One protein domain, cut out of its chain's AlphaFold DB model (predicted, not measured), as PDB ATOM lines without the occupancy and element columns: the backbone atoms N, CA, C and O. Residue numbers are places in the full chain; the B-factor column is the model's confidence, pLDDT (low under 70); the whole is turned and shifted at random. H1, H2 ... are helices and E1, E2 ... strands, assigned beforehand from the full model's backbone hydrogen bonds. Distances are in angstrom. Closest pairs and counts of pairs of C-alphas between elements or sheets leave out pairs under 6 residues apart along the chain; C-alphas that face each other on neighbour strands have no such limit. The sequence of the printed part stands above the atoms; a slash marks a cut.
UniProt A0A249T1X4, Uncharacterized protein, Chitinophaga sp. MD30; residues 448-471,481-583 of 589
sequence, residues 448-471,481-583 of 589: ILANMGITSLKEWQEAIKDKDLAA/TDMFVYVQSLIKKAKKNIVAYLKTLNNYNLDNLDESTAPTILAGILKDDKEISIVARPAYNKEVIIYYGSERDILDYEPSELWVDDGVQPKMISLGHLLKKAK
ATOM      1  N   ILE A 448     154.142 138.551 182.394       67.44
ATOM      2  CA  ILE A 448     154.727 137.697 181.351       67.44
ATOM      3  C   ILE A 448     154.910 136.265 181.861       67.44
ATOM      4  O   ILE A 448     154.515 135.326 181.172       67.44
ATOM      5  N   LEU A 449     155.423 136.083 183.084       68.06
ATOM      6  CA  LEU A 449     155.550 134.758 183.706       68.06
ATOM      7  C   LEU A 449     154.185 134.068 183.851       68.06
ATOM      8  O   LEU A 449     154.059 132.875 183.568       68.06
ATOM      9  N   ALA A 450     153.142 134.827 184.205       69.12
ATOM     10  CA  ALA A 450     151.775 134.316 184.281       69.12
ATOM     11  C   ALA A 450     151.213 133.947 182.911       69.12
ATOM     12  O   ALA A 450     150.540 132.925 182.774       69.12
ATOM     13  N   ASN A 451     151.531 134.740 181.890       68.31
ATOM     14  CA  ASN A 451     151.141 134.432 180.526       68.31
ATOM     15  C   ASN A 451     151.834 133.162 180.020       68.31
ATOM     16  O   ASN A 451     151.175 132.345 179.403       68.31
ATOM     17  N   MET A 452     153.104 132.929 180.369       67.06
ATOM     18  CA  MET A 452     153.837 131.692 180.052       67.06
ATOM     19  C   MET A 452     153.391 130.493 180.900       67.06
ATOM     20  O   MET A 452     153.495 129.347 180.474       67.06
ATOM     21  N   GLY A 453     152.800 130.739 182.072       65.12
ATOM     22  CA  GLY A 453     152.298 129.712 182.993       65.12
ATOM     23  C   GLY A 453     153.359 129.176 183.949       65.12
ATOM     24  O   GLY A 453     153.117 128.154 184.578       65.12
ATOM     25  N   ILE A 454     154.505 129.853 184.047       74.69
ATOM     26  CA  ILE A 454     155.638 129.443 184.876       74.69
ATOM     27  C   ILE A 454     155.343 129.824 186.319       74.69
ATOM     28  O   ILE A 454     155.308 131.004 186.672       74.69
ATOM     29  N   THR A 455     155.124 128.817 187.160       71.88
ATOM     30  CA  THR A 455     154.652 129.015 188.539       71.88
ATOM     31  C   THR A 455     155.718 128.762 189.598       71.88
ATOM     32  O   THR A 455     155.439 128.944 190.785       71.88
ATOM     33  N   SER A 456     156.932 128.367 189.200       72.56
ATOM     34  CA  SER A 456     158.044 128.109 190.116       72.56
ATOM     35  C   SER A 456     159.414 128.432 189.510       72.56
ATOM     36  O   SER A 456     159.593 128.474 188.291       72.56
ATOM     37  N   LEU A 457     160.417 128.605 190.380       70.12
ATOM     38  CA  LEU A 457     161.805 128.850 189.974       70.12
ATOM     39  C   LEU A 457     162.407 127.671 189.192       70.12
ATOM     40  O   LEU A 457     163.183 127.881 188.264       70.12
ATOM     41  N   LYS A 458     162.032 126.435 189.540       72.81
ATOM     42  CA  LYS A 458     162.505 125.228 188.850       72.81
ATOM     43  C   LYS A 458     162.004 125.182 187.403       72.81
ATOM     44  O   LYS A 458     162.795 124.965 186.491       72.81
ATOM     45  N   GLU A 459     160.719 125.471 187.190       70.75
ATOM     46  CA  GLU A 459     160.130 125.574 185.846       70.75
ATOM     47  C   GLU A 459     160.773 126.702 185.031       70.75
ATOM     48  O   GLU A 459     161.008 126.546 183.836       70.75
ATOM     49  N   TRP A 460     161.119 127.821 185.677       73.50
ATOM     50  CA  TRP A 460     161.846 128.915 185.031       73.50
ATOM     51  C   TRP A 460     163.248 128.496 184.561       73.50
ATOM     52  O   TRP A 460     163.632 128.768 183.423       73.50
ATOM     53  N   GLN A 461     164.009 127.814 185.421       72.06
ATOM     54  CA  GLN A 461     165.356 127.330 185.098       72.06
ATOM     55  C   GLN A 461     165.356 126.291 183.977       72.06
ATOM     56  O   GLN A 461     166.312 126.215 183.211       72.06
ATOM     57  N   GLU A 462     164.305 125.479 183.877       71.50
ATOM     58  CA  GLU A 462     164.111 124.576 182.746       71.50
ATOM     59  C   GLU A 462     163.713 125.345 181.484       71.50
ATOM     60  O   GLU A 462     164.247 125.059 180.414       71.50
ATOM     61  N   ALA A 463     162.857 126.364 181.603       67.50
ATOM     62  CA  ALA A 463     162.372 127.119 180.458       67.50
ATOM     63  C   ALA A 463     163.450 127.950 179.754       67.50
ATOM     64  O   ALA A 463     163.522 127.968 178.527       67.50
ATOM     65  N   ILE A 464     164.345 128.588 180.511       67.06
ATOM     66  CA  ILE A 464     165.403 129.432 179.938       67.06
ATOM     67  C   ILE A 464     166.538 128.633 179.263       67.06
ATOM     68  O   ILE A 464     167.436 129.223 178.665       67.06
ATOM     69  N   LYS A 465     166.517 127.292 179.338       71.38
ATOM     70  CA  LYS A 465     167.437 126.426 178.577       71.38
ATOM     71  C   LYS A 465     167.080 126.364 177.089       71.38
ATOM     72  O   LYS A 465     167.942 126.009 176.284       71.38
ATOM     73  N   ASP A 466     165.843 126.700 176.719       67.88
ATOM     74  CA  ASP A 466     165.426 126.826 175.324       67.88
ATOM     75  C   ASP A 466     166.062 128.082 174.699       67.88
ATOM     76  O   ASP A 466     165.866 129.205 175.172       67.88
ATOM     77  N   LYS A 467     166.850 127.887 173.633       55.72
ATOM     78  CA  LYS A 467     167.625 128.954 172.981       55.72
ATOM     79  C   LYS A 467     166.744 130.006 172.307       55.72
ATOM     80  O   LYS A 467     167.128 131.176 172.300       55.72
ATOM     81  N   ASP A 468     165.590 129.613 171.773       59.16
ATOM     82  CA  ASP A 468     164.673 130.529 171.091       59.16
ATOM     83  C   ASP A 468     163.897 131.366 172.113       59.16
ATOM     84  O   ASP A 468     163.663 132.556 171.906       59.16
ATOM     85  N   LEU A 469     163.573 130.766 173.261       62.78
ATOM     86  CA  LEU A 469     162.957 131.463 174.386       62.78
ATOM     87  C   LEU A 469     163.938 132.435 175.054       62.78
ATOM     88  O   LEU A 469     163.594 133.588 175.299       62.78
ATOM     89  N   ALA A 470     165.171 131.997 175.317       59.66
ATOM     90  CA  ALA A 470     166.209 132.827 175.924       59.66
ATOM     91  C   ALA A 470     166.529 134.068 175.077       59.66
ATOM     92  O   ALA A 470     166.772 135.139 175.630       59.66
ATOM     93  N   ALA A 471     166.456 133.952 173.747       58.44
ATOM     94  CA  ALA A 471     166.676 135.059 172.818       58.44
ATOM     95  C   ALA A 471     165.590 136.153 172.872       58.44
ATOM     96  O   ALA A 471     165.807 137.248 172.351       58.44
ATOM     97  N   THR A 481     160.822 135.144 194.197       66.75
ATOM     98  CA  THR A 481     159.792 134.280 194.804       66.75
ATOM     99  C   THR A 481     158.413 134.947 194.847       66.75
ATOM    100  O   THR A 481     157.410 134.313 194.515       66.75
ATOM    101  N   ASP A 482     158.354 136.246 195.153       60.62
ATOM    102  CA  ASP A 482     157.104 137.019 195.183       60.62
ATOM    103  C   ASP A 482     156.437 137.115 193.805       60.62
ATOM    104  O   ASP A 482     155.207 137.141 193.706       60.62
ATOM    105  N   MET A 483     157.232 137.117 192.725       63.53
ATOM    106  CA  MET A 483     156.685 137.097 191.370       63.53
ATOM    107  C   MET A 483     155.910 135.808 191.108       63.53
ATOM    108  O   MET A 483     154.820 135.870 190.545       63.53
ATOM    109  N   PHE A 484     156.410 134.659 191.562       67.50
ATOM    110  CA  PHE A 484     155.733 133.375 191.371       67.50
ATOM    111  C   PHE A 484     154.442 133.260 192.188       67.50
ATOM    112  O   PHE A 484     153.433 132.775 191.673       67.50
ATOM    113  N   VAL A 485     154.425 133.776 193.421       66.56
ATOM    114  CA  VAL A 485     153.200 133.841 194.241       66.56
ATOM    115  C   VAL A 485     152.129 134.685 193.544       66.56
ATOM    116  O   VAL A 485     150.959 134.295 193.467       66.56
ATOM    117  N   TYR A 486     152.528 135.823 192.971       66.50
ATOM    118  CA  TYR A 486     151.615 136.680 192.224       66.50
ATOM    119  C   TYR A 486     151.116 136.017 190.932       66.50
ATOM    120  O   TYR A 486     149.915 136.034 190.659       66.50
ATOM    121  N   VAL A 487     152.000 135.359 190.179       69.75
ATOM    122  CA  VAL A 487     151.662 134.595 188.967       69.75
ATOM    123  C   VAL A 487     150.603 133.529 189.248       69.75
ATOM    124  O   VAL A 487     149.584 133.468 188.556       69.75
ATOM    125  N   GLN A 488     150.790 132.731 190.301       71.81
ATOM    126  CA  GLN A 488     149.819 131.714 190.711       71.81
ATOM    127  C   GLN A 488     148.449 132.336 191.028       71.81
ATOM    128  O   GLN A 488     147.408 131.771 190.678       71.81
ATOM    129  N   SER A 489     148.430 133.529 191.635       74.31
ATOM    130  CA  SER A 489     147.189 134.259 191.919       74.31
ATOM    131  C   SER A 489     146.458 134.711 190.646       74.31
ATOM    132  O   SER A 489     145.229 134.605 190.577       74.31
ATOM    133  N   LEU A 490     147.195 135.148 189.616       75.12
ATOM    134  CA  LEU A 490     146.634 135.577 188.333       75.12
ATOM    135  C   LEU A 490     146.033 134.406 187.557       75.12
ATOM    136  O   LEU A 490     144.899 134.501 187.088       75.12
ATOM    137  N   ILE A 491     146.753 133.283 187.475       78.12
ATOM    138  CA  ILE A 491     146.273 132.073 186.792       78.12
ATOM    139  C   ILE A 491     145.017 131.537 187.492       78.12
ATOM    140  O   ILE A 491     144.008 131.251 186.843       78.12
ATOM    141  N   LYS A 492     145.017 131.497 188.832       80.44
ATOM    142  CA  LYS A 492     143.846 131.089 189.623       80.44
ATOM    143  C   LYS A 492     142.642 132.007 189.400       80.44
ATOM    144  O   LYS A 492     141.510 131.532 189.303       80.44
ATOM    145  N   LYS A 493     142.869 133.322 189.307       81.44
ATOM    146  CA  LYS A 493     141.818 134.307 189.013       81.44
ATOM    147  C   LYS A 493     141.226 134.090 187.616       81.44
ATOM    148  O   LYS A 493     140.004 134.057 187.495       81.44
ATOM    149  N   ALA A 494     142.070 133.870 186.609       81.81
ATOM    150  CA  ALA A 494     141.639 133.608 185.236       81.81
ATOM    151  C   ALA A 494     140.782 132.334 185.134       81.81
ATOM    152  O   ALA A 494     139.674 132.388 184.600       81.81
ATOM    153  N   LYS A 495     141.223 131.211 185.732       84.12
ATOM    154  CA  LYS A 495     140.435 129.961 185.790       84.12
ATOM    155  C   LYS A 495     139.065 130.195 186.421       84.12
ATOM    156  O   LYS A 495     138.047 129.825 185.844       84.12
ATOM    157  N   LYS A 496     139.022 130.887 187.565       85.56
ATOM    158  CA  LYS A 496     137.768 131.190 188.267       85.56
ATOM    159  C   LYS A 496     136.805 132.016 187.411       85.56
ATOM    160  O   LYS A 496     135.610 131.727 187.400       85.56
ATOM    161  N   ASN A 497     137.311 133.025 186.705       85.19
ATOM    162  CA  ASN A 497     136.500 133.874 185.835       85.19
ATOM    163  C   ASN A 497     135.961 133.094 184.629       85.19
ATOM    164  O   ASN A 497     134.776 133.201 184.319       85.19
ATOM    165  N   ILE A 498     136.801 132.268 183.998       86.56
ATOM    166  CA  ILE A 498     136.404 131.400 182.882       86.56
ATOM    167  C   ILE A 498     135.330 130.403 183.338       86.56
ATOM    168  O   ILE A 498     134.268 130.345 182.727       86.56
ATOM    169  N   VAL A 499     135.532 129.695 184.453       86.19
ATOM    170  CA  VAL A 499     134.545 128.748 185.008       86.19
ATOM    171  C   VAL A 499     133.229 129.450 185.357       86.19
ATOM    172  O   VAL A 499     132.153 128.934 185.059       86.19
ATOM    173  N   ALA A 500     133.287 130.639 185.967       86.12
ATOM    174  CA  ALA A 500     132.093 131.420 186.278       86.12
ATOM    175  C   ALA A 500     131.318 131.812 185.012       86.12
ATOM    176  O   ALA A 500     130.090 131.782 185.024       86.12
ATOM    177  N   TYR A 501     132.022 132.135 183.927       86.62
ATOM    178  CA  TYR A 501     131.404 132.458 182.647       86.62
ATOM    179  C   TYR A 501     130.826 131.219 181.948       86.62
ATOM    180  O   TYR A 501     129.689 131.264 181.487       86.62
ATOM    181  N   LEU A 502     131.538 130.089 181.946       85.56
ATOM    182  CA  LEU A 502     131.061 128.827 181.365       85.56
ATOM    183  C   LEU A 502     129.752 128.345 182.011       85.56
ATOM    184  O   LEU A 502     128.868 127.882 181.302       85.56
ATOM    185  N   LYS A 503     129.563 128.554 183.323       85.44
ATOM    186  CA  LYS A 503     128.292 128.256 184.024       85.44
ATOM    187  C   LYS A 503     127.088 129.042 183.503       85.44
ATOM    188  O   LYS A 503     125.954 128.645 183.750       85.44
ATOM    189  N   THR A 504     127.313 130.172 182.832       84.81
ATOM    190  CA  THR A 504     126.234 130.977 182.236       84.81
ATOM    191  C   THR A 504     125.812 130.474 180.857       84.81
ATOM    192  O   THR A 504     124.809 130.940 180.321       84.81
ATOM    193  N   LEU A 505     126.566 129.536 180.278       86.19
ATOM    194  CA  LEU A 505     126.340 128.988 178.951       86.19
ATOM    195  C   LEU A 505     125.664 127.617 179.057       86.19
ATOM    196  O   LEU A 505     126.179 126.695 179.677       86.19
ATOM    197  N   ASN A 506     124.511 127.468 178.407       79.69
ATOM    198  CA  ASN A 506     123.664 126.274 178.536       79.69
ATOM    199  C   ASN A 506     124.243 125.020 177.855       79.69
ATOM    200  O   ASN A 506     123.684 123.938 177.994       79.69
ATOM    201  N   ASN A 507     125.311 125.177 177.073       83.81
ATOM    202  CA  ASN A 507     125.948 124.120 176.293       83.81
ATOM    203  C   ASN A 507     127.189 123.518 176.975       83.81
ATOM    204  O   ASN A 507     127.827 122.661 176.372       83.81
ATOM    205  N   TYR A 508     127.528 123.946 178.200       85.69
ATOM    206  CA  TYR A 508     128.623 123.386 178.999       85.69
ATOM    207  C   TYR A 508     128.086 122.773 180.301       85.69
ATOM    208  O   TYR A 508     127.370 123.426 181.057       85.69
ATOM    209  N   ASN A 509     128.480 121.534 180.592       84.31
ATOM    210  CA  ASN A 509     128.288 120.874 181.878       84.31
ATOM    211  C   ASN A 509     129.652 120.736 182.586       84.31
ATOM    212  O   ASN A 509     130.627 120.250 182.012       84.31
ATOM    213  N   LEU A 510     129.700 121.205 183.836       85.62
ATOM    214  CA  LEU A 510     130.896 121.309 184.674       85.62
ATOM    215  C   LEU A 510     130.816 120.429 185.938       85.62
ATOM    216  O   LEU A 510     131.589 120.646 186.869       85.62
ATOM    217  N   ASP A 511     129.886 119.473 186.006       82.50
ATOM    218  CA  ASP A 511     129.651 118.637 187.195       82.50
ATOM    219  C   ASP A 511     130.876 117.787 187.576       82.50
ATOM    220  O   ASP A 511     131.098 117.521 188.757       82.50
ATOM    221  N   ASN A 512     131.703 117.423 186.589       81.38
ATOM    222  CA  ASN A 512     132.918 116.618 186.755       81.38
ATOM    223  C   ASN A 512     134.212 117.432 186.559       81.38
ATOM    224  O   ASN A 512     135.244 116.859 186.216       81.38
ATOM    225  N   LEU A 513     134.168 118.758 186.741       84.88
ATOM    226  CA  LEU A 513     135.322 119.635 186.523       84.88
ATOM    227  C   LEU A 513     136.530 119.233 187.391       84.88
ATOM    228  O   LEU A 513     136.462 119.295 188.620       84.88
ATOM    229  N   ASP A 514     137.656 118.931 186.744       79.94
ATOM    230  CA  ASP A 514     138.956 118.728 187.387       79.94
ATOM    231  C   ASP A 514     139.903 119.898 187.075       79.94
ATOM    232  O   ASP A 514     140.252 120.170 185.924       79.94
ATOM    233  N   GLU A 515     140.326 120.610 188.124       76.81
ATOM    234  CA  GLU A 515     141.291 121.712 188.038       76.81
ATOM    235  C   GLU A 515     142.727 121.286 188.396       76.81
ATOM    236  O   GLU A 515     143.626 122.134 188.365       76.81
ATOM    237  N   SER A 516     142.940 120.015 188.763       71.25
ATOM    238  CA  SER A 516     144.201 119.488 189.301       71.25
ATOM    239  C   SER A 516     145.123 118.856 188.254       71.25
ATOM    240  O   SER A 516     146.309 118.683 188.525       71.25
ATOM    241  N   THR A 517     144.611 118.574 187.051       67.31
ATOM    242  CA  THR A 517     145.349 117.912 185.961       67.31
ATOM    243  C   THR A 517     146.612 118.679 185.552       67.31
ATOM    244  O   THR A 517     147.657 118.077 185.318       67.31
ATOM    245  N   ALA A 518     146.534 120.013 185.477       70.12
ATOM    246  CA  ALA A 518     147.695 120.887 185.316       70.12
ATOM    247  C   ALA A 518     147.362 122.346 185.694       70.12
ATOM    248  O   ALA A 518     146.183 122.727 185.711       70.12
ATOM    249  N   PRO A 519     148.374 123.208 185.926       72.19
ATOM    250  CA  PRO A 519     148.166 124.582 186.387       72.19
ATOM    251  C   PRO A 519     147.189 125.397 185.525       72.19
ATOM    252  O   PRO A 519     146.327 126.089 186.064       72.19
ATOM    253  N   THR A 520     147.266 125.266 184.199       80.44
ATOM    254  CA  THR A 520     146.495 126.050 183.215       80.44
ATOM    255  C   THR A 520     145.395 125.253 182.511       80.44
ATOM    256  O   THR A 520     144.726 125.787 181.629       80.44
ATOM    257  N   ILE A 521     145.160 123.996 182.901       82.06
ATOM    258  CA  ILE A 521     144.217 123.091 182.230       82.06
ATOM    259  C   ILE A 521     142.986 122.845 183.117       82.06
ATOM    260  O   ILE A 521     143.074 122.821 184.351       82.06
ATOM    261  N   LEU A 522     141.827 122.724 182.470       84.50
ATOM    262  CA  LEU A 522     140.545 122.321 183.040       84.50
ATOM    263  C   LEU A 522     140.061 121.075 182.282       84.50
ATOM    264  O   LEU A 522     139.845 121.147 181.070       84.50
ATOM    265  N   ALA A 523     139.900 119.953 182.981       82.88
ATOM    266  CA  ALA A 523     139.460 118.676 182.409       82.88
ATOM    267  C   ALA A 523     138.063 118.273 182.923       82.88
ATOM    268  O   ALA A 523     137.522 118.906 183.833       82.88
ATOM    269  N   GLY A 524     137.462 117.234 182.328       80.25
ATOM    270  CA  GLY A 524     136.162 116.692 182.755       80.25
ATOM    271  C   GLY A 524     134.950 117.568 182.408       80.25
ATOM    272  O   GLY A 524     133.881 117.422 183.006       80.25
ATOM    273  N   ILE A 525     135.105 118.496 181.457       85.88
ATOM    274  CA  ILE A 525     134.037 119.390 180.991       85.88
ATOM    275  C   ILE A 525     133.293 118.715 179.842       85.88
ATOM    276  O   ILE A 525     133.915 118.262 178.889       85.88
ATOM    277  N   LEU A 526     131.961 118.687 179.887       85.88
ATOM    278  CA  LEU A 526     131.144 118.211 178.769       85.88
ATOM    279  C   LEU A 526     130.576 119.405 178.003       85.88
ATOM    280  O   LEU A 526     129.916 120.261 178.589       85.88
ATOM    281  N   LYS A 527     130.783 119.450 176.690       86.19
ATOM    282  CA  LYS A 527     130.129 120.397 175.787       86.19
ATOM    283  C   LYS A 527     129.239 119.632 174.819       86.19
ATOM    284  O   LYS A 527     129.737 118.792 174.075       86.19
ATOM    285  N   ASP A 528     127.937 119.905 174.844       83.81
ATOM    286  CA  ASP A 528     126.937 119.178 174.043       83.81
ATOM    287  C   ASP A 528     127.093 117.636 174.162       83.81
ATOM    288  O   ASP A 528     127.185 116.922 173.161       83.81
ATOM    289  N   ASP A 529     127.197 117.140 175.404       81.19
ATOM    290  CA  ASP A 529     127.418 115.729 175.789       81.19
ATOM    291  C   ASP A 529     128.744 115.091 175.315       81.19
ATOM    292  O   ASP A 529     128.915 113.871 175.393       81.19
ATOM    293  N   LYS A 530     129.716 115.894 174.863       83.31
ATOM    294  CA  LYS A 530     131.070 115.438 174.512       83.31
ATOM    295  C   LYS A 530     132.107 115.980 175.480       83.31
ATOM    296  O   LYS A 530     132.107 117.169 175.779       83.31
ATOM    297  N   GLU A 531     133.009 115.120 175.934       85.31
ATOM    298  CA  GLU A 531     134.100 115.519 176.820       85.31
ATOM    299  C   GLU A 531     135.118 116.386 176.087       85.31
ATOM    300  O   GLU A 531     135.601 116.007 175.022       85.31
ATOM    301  N   ILE A 532     135.414 117.552 176.658       87.44
ATOM    302  CA  ILE A 532     136.386 118.511 176.152       87.44
ATOM    303  C   ILE A 532     137.394 118.900 177.236       87.44
ATOM    304  O   ILE A 532     137.073 118.948 178.426       87.44
ATOM    305  N   SER A 533     138.605 119.251 176.809       85.88
ATOM    306  CA  SER A 533     139.617 119.870 177.675       85.88
ATOM    307  C   SER A 533     139.752 121.361 177.375       85.88
ATOM    308  O   SER A 533     139.816 121.761 176.214       85.88
ATOM    309  N   ILE A 534     139.819 122.206 178.405       87.56
ATOM    310  CA  ILE A 534     139.990 123.655 178.237       87.56
ATOM    311  C   ILE A 534     141.367 124.087 178.734       87.56
ATOM    312  O   ILE A 534     141.712 123.890 179.897       87.56
ATOM    313  N   VAL A 535     142.127 124.754 177.865       86.69
ATOM    314  CA  VAL A 535     143.342 125.485 178.242       86.69
ATOM    315  C   VAL A 535     142.942 126.915 178.604       86.69
ATOM    316  O   VAL A 535     142.419 127.656 177.771       86.69
ATOM    317  N   ALA A 536     143.164 127.305 179.858       85.19
ATOM    318  CA  ALA A 536     142.773 128.591 180.425       85.19
ATOM    319  C   ALA A 536     143.992 129.510 180.595       85.19
ATOM    320  O   ALA A 536     144.917 129.195 181.346       85.19
ATOM    321  N   ARG A 537     143.982 130.678 179.937       83.25
ATOM    322  CA  ARG A 537     145.105 131.633 179.960       83.25
ATOM    323  C   ARG A 537     144.678 133.067 180.308       83.25
ATOM    324  O   ARG A 537     143.696 133.558 179.752       83.25
ATOM    325  N   PRO A 538     145.406 133.784 181.188       80.12
ATOM    326  CA  PRO A 538     145.260 135.232 181.294       80.12
ATOM    327  C   PRO A 538     145.872 135.915 180.059       80.12
ATOM    328  O   PRO A 538     146.927 135.501 179.583       80.12
ATOM    329  N   ALA A 539     145.241 136.973 179.546       73.12
ATOM    330  CA  ALA A 539     145.846 137.812 178.512       73.12
ATOM    331  C   ALA A 539     146.714 138.902 179.140       73.12
ATOM    332  O   ALA A 539     146.283 139.599 180.060       73.12
ATOM    333  N   TYR A 540     147.892 139.125 178.565       58.72
ATOM    334  CA  TYR A 540     148.740 140.262 178.901       58.72
ATOM    335  C   TYR A 540     148.981 141.117 177.663       58.72
ATOM    336  O   TYR A 540     149.313 140.591 176.609       58.72
ATOM    337  N   ASN A 541     148.764 142.432 177.762       59.47
ATOM    338  CA  ASN A 541     148.872 143.364 176.632       59.47
ATOM    339  C   ASN A 541     148.105 142.919 175.359       59.47
ATOM    340  O   ASN A 541     148.510 143.202 174.236       59.47
ATOM    341  N   LYS A 542     146.963 142.234 175.536       65.19
ATOM    342  CA  LYS A 542     146.146 141.621 174.464       65.19
ATOM    343  C   LYS A 542     146.810 140.445 173.726       65.19
ATOM    344  O   LYS A 542     146.321 140.055 172.665       65.19
ATOM    345  N   GLU A 543     147.846 139.851 174.304       66.00
ATOM    346  CA  GLU A 543     148.580 138.701 173.774       66.00
ATOM    347  C   GLU A 543     148.533 137.516 174.752       66.00
ATOM    348  O   GLU A 543     148.362 137.683 175.964       66.00
ATOM    349  N   VAL A 544     148.670 136.299 174.218       71.56
ATOM    350  CA  VAL A 544     148.685 135.037 174.974       71.56
ATOM    351  C   VAL A 544     149.911 134.234 174.559       71.56
ATOM    352  O   VAL A 544     150.166 134.094 173.363       71.56
ATOM    353  N   ILE A 545     150.658 133.713 175.529       68.88
ATOM    354  CA  ILE A 545     151.894 132.960 175.312       68.88
ATOM    355  C   ILE A 545     151.656 131.507 175.734       68.88
ATOM    356  O   ILE A 545     151.439 131.220 176.902       68.88
ATOM    357  N   ILE A 546     151.705 130.569 174.786       68.12
ATOM    358  CA  ILE A 546     151.557 129.132 175.076       68.12
ATOM    359  C   ILE A 546     152.939 128.493 175.048       68.12
ATOM    360  O   ILE A 546     153.553 128.344 173.984       68.12
ATOM    361  N   TYR A 547     153.431 128.146 176.231       64.94
ATOM    362  CA  TYR A 547     154.798 127.680 176.413       64.94
ATOM    363  C   TYR A 547     154.894 126.162 176.605       64.94
ATOM    364  O   TYR A 547     155.709 125.527 175.938       64.94
ATOM    365  N   TYR A 548     154.065 125.561 177.465       62.78
ATOM    366  CA  TYR A 548     154.226 124.149 177.807       62.78
ATOM    367  C   TYR A 548     153.852 123.230 176.644       62.78
ATOM    368  O   TYR A 548     152.814 123.408 176.005       62.78
ATOM    369  N   GLY A 549     154.678 122.200 176.426       60.97
ATOM    370  CA  GLY A 549     154.397 121.134 175.461       60.97
ATOM    371  C   GLY A 549     153.036 120.488 175.713       60.97
ATOM    372  O   GLY A 549     152.242 120.398 174.792       60.97
ATOM    373  N   SER A 550     152.693 120.219 176.977       68.50
ATOM    374  CA  SER A 550     151.408 119.622 177.365       68.50
ATOM    375  C   SER A 550     150.177 120.439 176.958       68.50
ATOM    376  O   SER A 550     149.128 119.865 176.674       68.50
ATOM    377  N   GLU A 551     150.270 121.769 176.895       74.69
ATOM    378  CA  GLU A 551     149.165 122.610 176.418       74.69
ATOM    379  C   GLU A 551     149.042 122.579 174.901       74.69
ATOM    380  O   GLU A 551     147.932 122.612 174.378       74.69
ATOM    381  N   ARG A 552     150.179 122.525 174.201       73.81
ATOM    382  CA  ARG A 552     150.205 122.375 172.745       73.81
ATOM    383  C   ARG A 552     149.673 121.003 172.354       73.81
ATOM    384  O   ARG A 552     148.818 120.945 171.485       73.81
ATOM    385  N   ASP A 553     150.093 119.959 173.063       73.75
ATOM    386  CA  ASP A 553     149.625 118.590 172.880       73.75
ATOM    387  C   ASP A 553     148.104 118.518 173.077       73.75
ATOM    388  O   ASP A 553     147.393 118.027 172.211       73.75
ATOM    389  N   ILE A 554     147.562 119.085 174.162       77.62
ATOM    390  CA  ILE A 554     146.106 119.107 174.401       77.62
ATOM    391  C   ILE A 554     145.351 119.892 173.325       77.62
ATOM    392  O   ILE A 554     144.260 119.480 172.935       77.62
ATOM    393  N   LEU A 555     145.907 121.006 172.842       79.44
ATOM    394  CA  LEU A 555     145.314 121.782 171.748       79.44
ATOM    395  C   LEU A 555     145.416 121.081 170.382       79.44
ATOM    396  O   LEU A 555     144.703 121.477 169.462       79.44
ATOM    397  N   ASP A 556     146.266 120.059 170.259       75.25
ATOM    398  CA  ASP A 556     146.433 119.225 169.063       75.25
ATOM    399  C   ASP A 556     145.489 117.999 169.058       75.25
ATOM    400  O   ASP A 556     145.126 117.496 167.995       75.25
ATOM    401  N   TYR A 557     145.012 117.543 170.227       69.06
ATOM    402  CA  TYR A 557     144.024 116.457 170.350       69.06
ATOM    403  C   TYR A 557     142.557 116.956 170.287       69.06
ATOM    404  O   TYR A 557     142.210 118.007 170.829       69.06
ATOM    405  N   GLU A 558     141.648 116.176 169.677       62.31
ATOM    406  CA  GLU A 558     140.207 116.495 169.615       62.31
ATOM    407  C   GLU A 558     139.430 115.904 170.817       62.31
ATOM    408  O   GLU A 558     139.541 114.693 171.030       62.31
ATOM    409  N   PRO A 559     138.584 116.659 171.563       77.44
ATOM    410  CA  PRO A 559     138.175 118.062 171.411       77.44
ATOM    411  C   PRO A 559     138.681 118.973 172.554       77.44
ATOM    412  O   PRO A 559     138.372 118.767 173.728       77.44
ATOM    413  N   SER A 560     139.393 120.047 172.212       84.06
ATOM    414  CA  SER A 560     139.895 121.027 173.181       84.06
ATOM    415  C   SER A 560     139.568 122.474 172.796       84.06
ATOM    416  O   SER A 560     139.291 122.793 171.638       84.06
ATOM    417  N   GLU A 561     139.553 123.373 173.785       89.00
ATOM    418  CA  GLU A 561     139.309 124.805 173.576       89.00
ATOM    419  C   GLU A 561     140.336 125.674 174.305       89.00
ATOM    420  O   GLU A 561     140.704 125.415 175.449       89.00
ATOM    421  N   LEU A 562     140.741 126.774 173.663       88.12
ATOM    422  CA  LEU A 562     141.549 127.820 174.285       88.12
ATOM    423  C   LEU A 562     140.641 128.946 174.790       88.12
ATOM    424  O   LEU A 562     140.013 129.651 173.994       88.12
ATOM    425  N   TRP A 563     140.607 129.148 176.106       89.25
ATOM    426  CA  TRP A 563     139.849 130.213 176.759       89.25
ATOM    427  C   TRP A 563     140.771 131.245 177.389       89.25
ATOM    428  O   TRP A 563     141.714 130.915 178.107       89.25
ATOM    429  N   VAL A 564     140.470 132.515 177.125       87.00
ATOM    430  CA  VAL A 564     141.318 133.634 177.526       87.00
ATOM    431  C   VAL A 564     140.534 134.623 178.374       87.00
ATOM    432  O   VAL A 564     139.463 135.071 177.963       87.00
ATOM    433  N   ASP A 565     141.093 134.991 179.527       84.00
ATOM    434  CA  ASP A 565     140.588 136.068 180.383       84.00
ATOM    435  C   ASP A 565     141.463 137.321 180.231       84.00
ATOM    436  O   ASP A 565     142.631 137.327 180.619       84.00
ATOM    437  N   ASP A 566     140.902 138.387 179.658       77.81
ATOM    438  CA  ASP A 566     141.559 139.694 179.509       77.81
ATOM    439  C   ASP A 566     141.141 140.711 180.584       77.81
ATOM    440  O   ASP A 566     141.448 141.899 180.472       77.81
ATOM    441  N   GLY A 567     140.437 140.257 181.627       72.19
ATOM    442  CA  GLY A 567     139.943 141.095 182.716       72.19
ATOM    443  C   GLY A 567     138.670 141.878 182.386       72.19
ATOM    444  O   GLY A 567     138.130 142.528 183.282       72.19
ATOM    445  N   VAL A 568     138.172 141.811 181.143       76.62
ATOM    446  CA  VAL A 568     136.885 142.393 180.736       76.62
ATOM    447  C   VAL A 568     135.830 141.300 180.605       76.62
ATOM    448  O   VAL A 568     134.805 141.359 181.283       76.62
ATOM    449  N   GLN A 569     136.072 140.298 179.755       78.94
ATOM    450  CA  GLN A 569     135.171 139.154 179.602       78.94
ATOM    451  C   GLN A 569     135.920 137.929 179.053       78.94
ATOM    452  O   GLN A 569     136.554 138.036 177.998       78.94
ATOM    453  N   PRO A 570     135.796 136.750 179.694       86.00
ATOM    454  CA  PRO A 570     136.350 135.512 179.163       86.00
ATOM    455  C   PRO A 570     135.824 135.192 177.764       86.00
ATOM    456  O   PRO A 570     134.619 135.263 177.512       86.00
ATOM    457  N   LYS A 571     136.722 134.814 176.853       86.44
ATOM    458  CA  LYS A 571     136.366 134.470 175.472       86.44
ATOM    459  C   LYS A 571     137.134 133.258 174.962       86.44
ATOM    460  O   LYS A 571     138.327 133.111 175.221       86.44
ATOM    461  N   MET A 572     136.445 132.435 174.180       88.12
ATOM    462  CA  MET A 572     137.048 131.329 173.444       88.12
ATOM    463  C   MET A 572     137.786 131.865 172.212       88.12
ATOM    464  O   MET A 572     137.227 132.628 171.416       88.12
ATOM    465  N   ILE A 573     139.030 131.438 172.026       86.25
ATOM    466  CA  ILE A 573     139.836 131.748 170.849       86.25
ATOM    467  C   ILE A 573     139.819 130.536 169.920       86.25
ATOM    468  O   ILE A 573     140.408 129.502 170.215       86.25
ATOM    469  N   SER A 574     139.136 130.660 168.780       82.44
ATOM    470  CA  SER A 574     139.104 129.603 167.765       82.44
ATOM    471  C   SER A 574     140.335 129.641 166.856       82.44
ATOM    472  O   SER A 574     140.927 130.700 166.637       82.44
ATOM    473  N   LEU A 575     140.659 128.511 166.218       78.12
ATOM    474  CA  LEU A 575     141.697 128.444 165.181       78.12
ATOM    475  C   LEU A 575     141.475 129.491 164.074       78.12
ATOM    476  O   LEU A 575     142.403 130.184 163.662       78.12
ATOM    477  N   GLY A 576     140.224 129.698 163.648       76.94
ATOM    478  CA  GLY A 576     139.880 130.743 162.678       76.94
ATOM    479  C   GLY A 576     140.162 132.165 163.182       76.94
ATOM    480  O   GLY A 576     140.562 133.031 162.399       76.94
ATOM    481  N   HIS A 577     140.004 132.418 164.486       80.25
ATOM    482  CA  HIS A 577     140.391 133.689 165.097       80.25
ATOM    483  C   HIS A 577     141.909 133.895 165.031       80.25
ATOM    484  O   HIS A 577     142.352 134.980 164.645       80.25
ATOM    485  N   LEU A 578     142.690 132.853 165.337       79.69
ATOM    486  CA  LEU A 578     144.154 132.878 165.278       79.69
ATOM    487  C   LEU A 578     144.656 133.125 163.854       79.69
ATOM    488  O   LEU A 578     145.398 134.079 163.634       79.69
ATOM    489  N   LEU A 579     144.173 132.356 162.873       76.06
ATOM    490  CA  LEU A 579     144.557 132.507 161.464       76.06
ATOM    491  C   LEU A 579     144.293 133.931 160.949       76.06
ATOM    492  O   LEU A 579     145.142 134.533 160.288       76.06
ATOM    493  N   LYS A 580     143.140 134.515 161.309       77.50
ATOM    494  CA  LYS A 580     142.757 135.871 160.886       77.50
ATOM    495  C   LYS A 580     143.582 136.959 161.575       77.50
ATOM    496  O   LYS A 580     143.967 137.929 160.923       77.50
ATOM    497  N   LYS A 581     143.833 136.832 162.881       75.81
ATOM    498  CA  LYS A 581     144.592 137.828 163.656       75.81
ATOM    499  C   LYS A 581     146.084 137.790 163.353       75.81
ATOM    500  O   LYS A 581     146.669 138.853 163.167       75.81
ATOM    501  N   ALA A 582     146.660 136.599 163.221       72.12
ATOM    502  CA  ALA A 582     148.065 136.405 162.871       72.12
ATOM    503  C   ALA A 582     148.343 136.568 161.364       72.12
ATOM    504  O   ALA A 582     149.492 136.483 160.942       72.12
ATOM    505  N   LYS A 583     147.309 136.823 160.542       77.75
ATOM    506  CA  LYS A 583     147.402 136.939 159.075       77.75
ATOM    507  C   LYS A 583     148.098 135.726 158.436       77.75
ATOM    508  O   LYS A 583     148.857 135.870 157.479       77.75
TER     509      LYS A 583
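This is residues 448 to 471 and 481 to 583 of the 589 residues of an uncharacterized protein of Chitinophaga sp. MD30 (UniProt A0A249T1X4). A strongly twisted wall of five strands has the long helix H4 slanting over one face and the short helix H5 over the other. The short helices H1, H2 and H3 make a loose group at the end of the domain where H4 begins, and at another side residues 576 to 583, most of them in H6, stick out from the body. The printed part has 127 residues with six named helices and five named strands, in the order H1 H2 H3 H4 E1 E2 E3 H5 E4 E5 H6. The sheet runs E1, E2, E3, E4, E5 and is mixed, with E3 and E4 parallel and the other neighbours antiparallel; the class is mixed, helices and strands. The whole is compact, with a radius of gyration of the C-alphas of 14.8 A and spans of 43 by 35 by 27 A.

H1 is residues 448 to 452, with C-alpha 448 at (154.727, 137.697, 181.351). H2 is residues 457 to 463 and H3 is residues 467 to 470. H4, residues 481 to 502, is the longest helix at 32.2 A and ends with C-alpha 502 at (131.061, 128.827, 181.365). E1 is residues 514 to 518, E2 residues 521 to 527 at 15.7 A, and E3 residues 530 to 538 at 25.3 A. H5 is residues 549 to 556 at 10.4 A, E4 residues 560 to 565 at 16.7 A, and E5 residues 571 to 573. H6, residues 575 to 581, measures 9.9 A and ends with C-alpha 581 at (144.592, 137.828, 163.656).

E1, E2 and E3 form a meander, each strand the antiparallel neighbour of the one before. In the hairpin E1 and E2, N 514 and O 523 are within hydrogen-bond range at 2.9 A; in the hairpin E2 and E3, N 522 and O 534 are at 2.8 A. E3 and E4 are parallel, with N 535 and O 561 at 2.9 A, and with H5 they make a strand-helix-strand unit, two parallel neighbour strands with a helix between, whose crossover is right-handed. In the hairpin E4 and E5, N 573 and O 562 are at 2.8 A. H4 is on the sheet at a height of 5.5 A, over E3 and, only just, over E4, on which 3 of its C-alphas fall; on the local plane it runs slantwise to E3 at 38 degrees. The closest C-alphas of H4 and E4 are those of Ala 494 and Asp 565, 5.5 A apart. H5 is on the opposite face at a height of 9.0 A, over E3, its closest C-alphas to that strand being Glu 551 and Val 535 at 6.7 A. H1 touches H4 with H4 residues 484 to 491 alone, the C-alphas of Ala 450 and Val 487 being 4.7 A apart, and it only grazes the sheet. H2 is close to H4 but not clearly touching, with the C-alphas of Leu 457 and Thr 481 7.5 A apart. H3 is close to H2 but not clearly touching, with the C-alphas of Ala 463 and Leu 469 7.5 A apart. H6 is not on the sheet and touches no helix. Every O i to N i+4 pair is within hydrogen-bond range in H1, H2, H4, H5 and H6; H3 is too short for such a pair.

The two C-alphas farthest apart, those of Lys 467 and Asn 506, are 44.4 A apart. Residues 472 to 480 are not printed, and C-alphas 471 and 481 are 23.1 A apart across the cut. The link from H4 to E1 is long, and its residues 508 to 509 pair antiparallel with residues 526 to 527 of E2. Mean pLDDT of the printed part is 76.2, with 34 residues under 70, among them 466 to 471, 481 to 487 and 545 to 550.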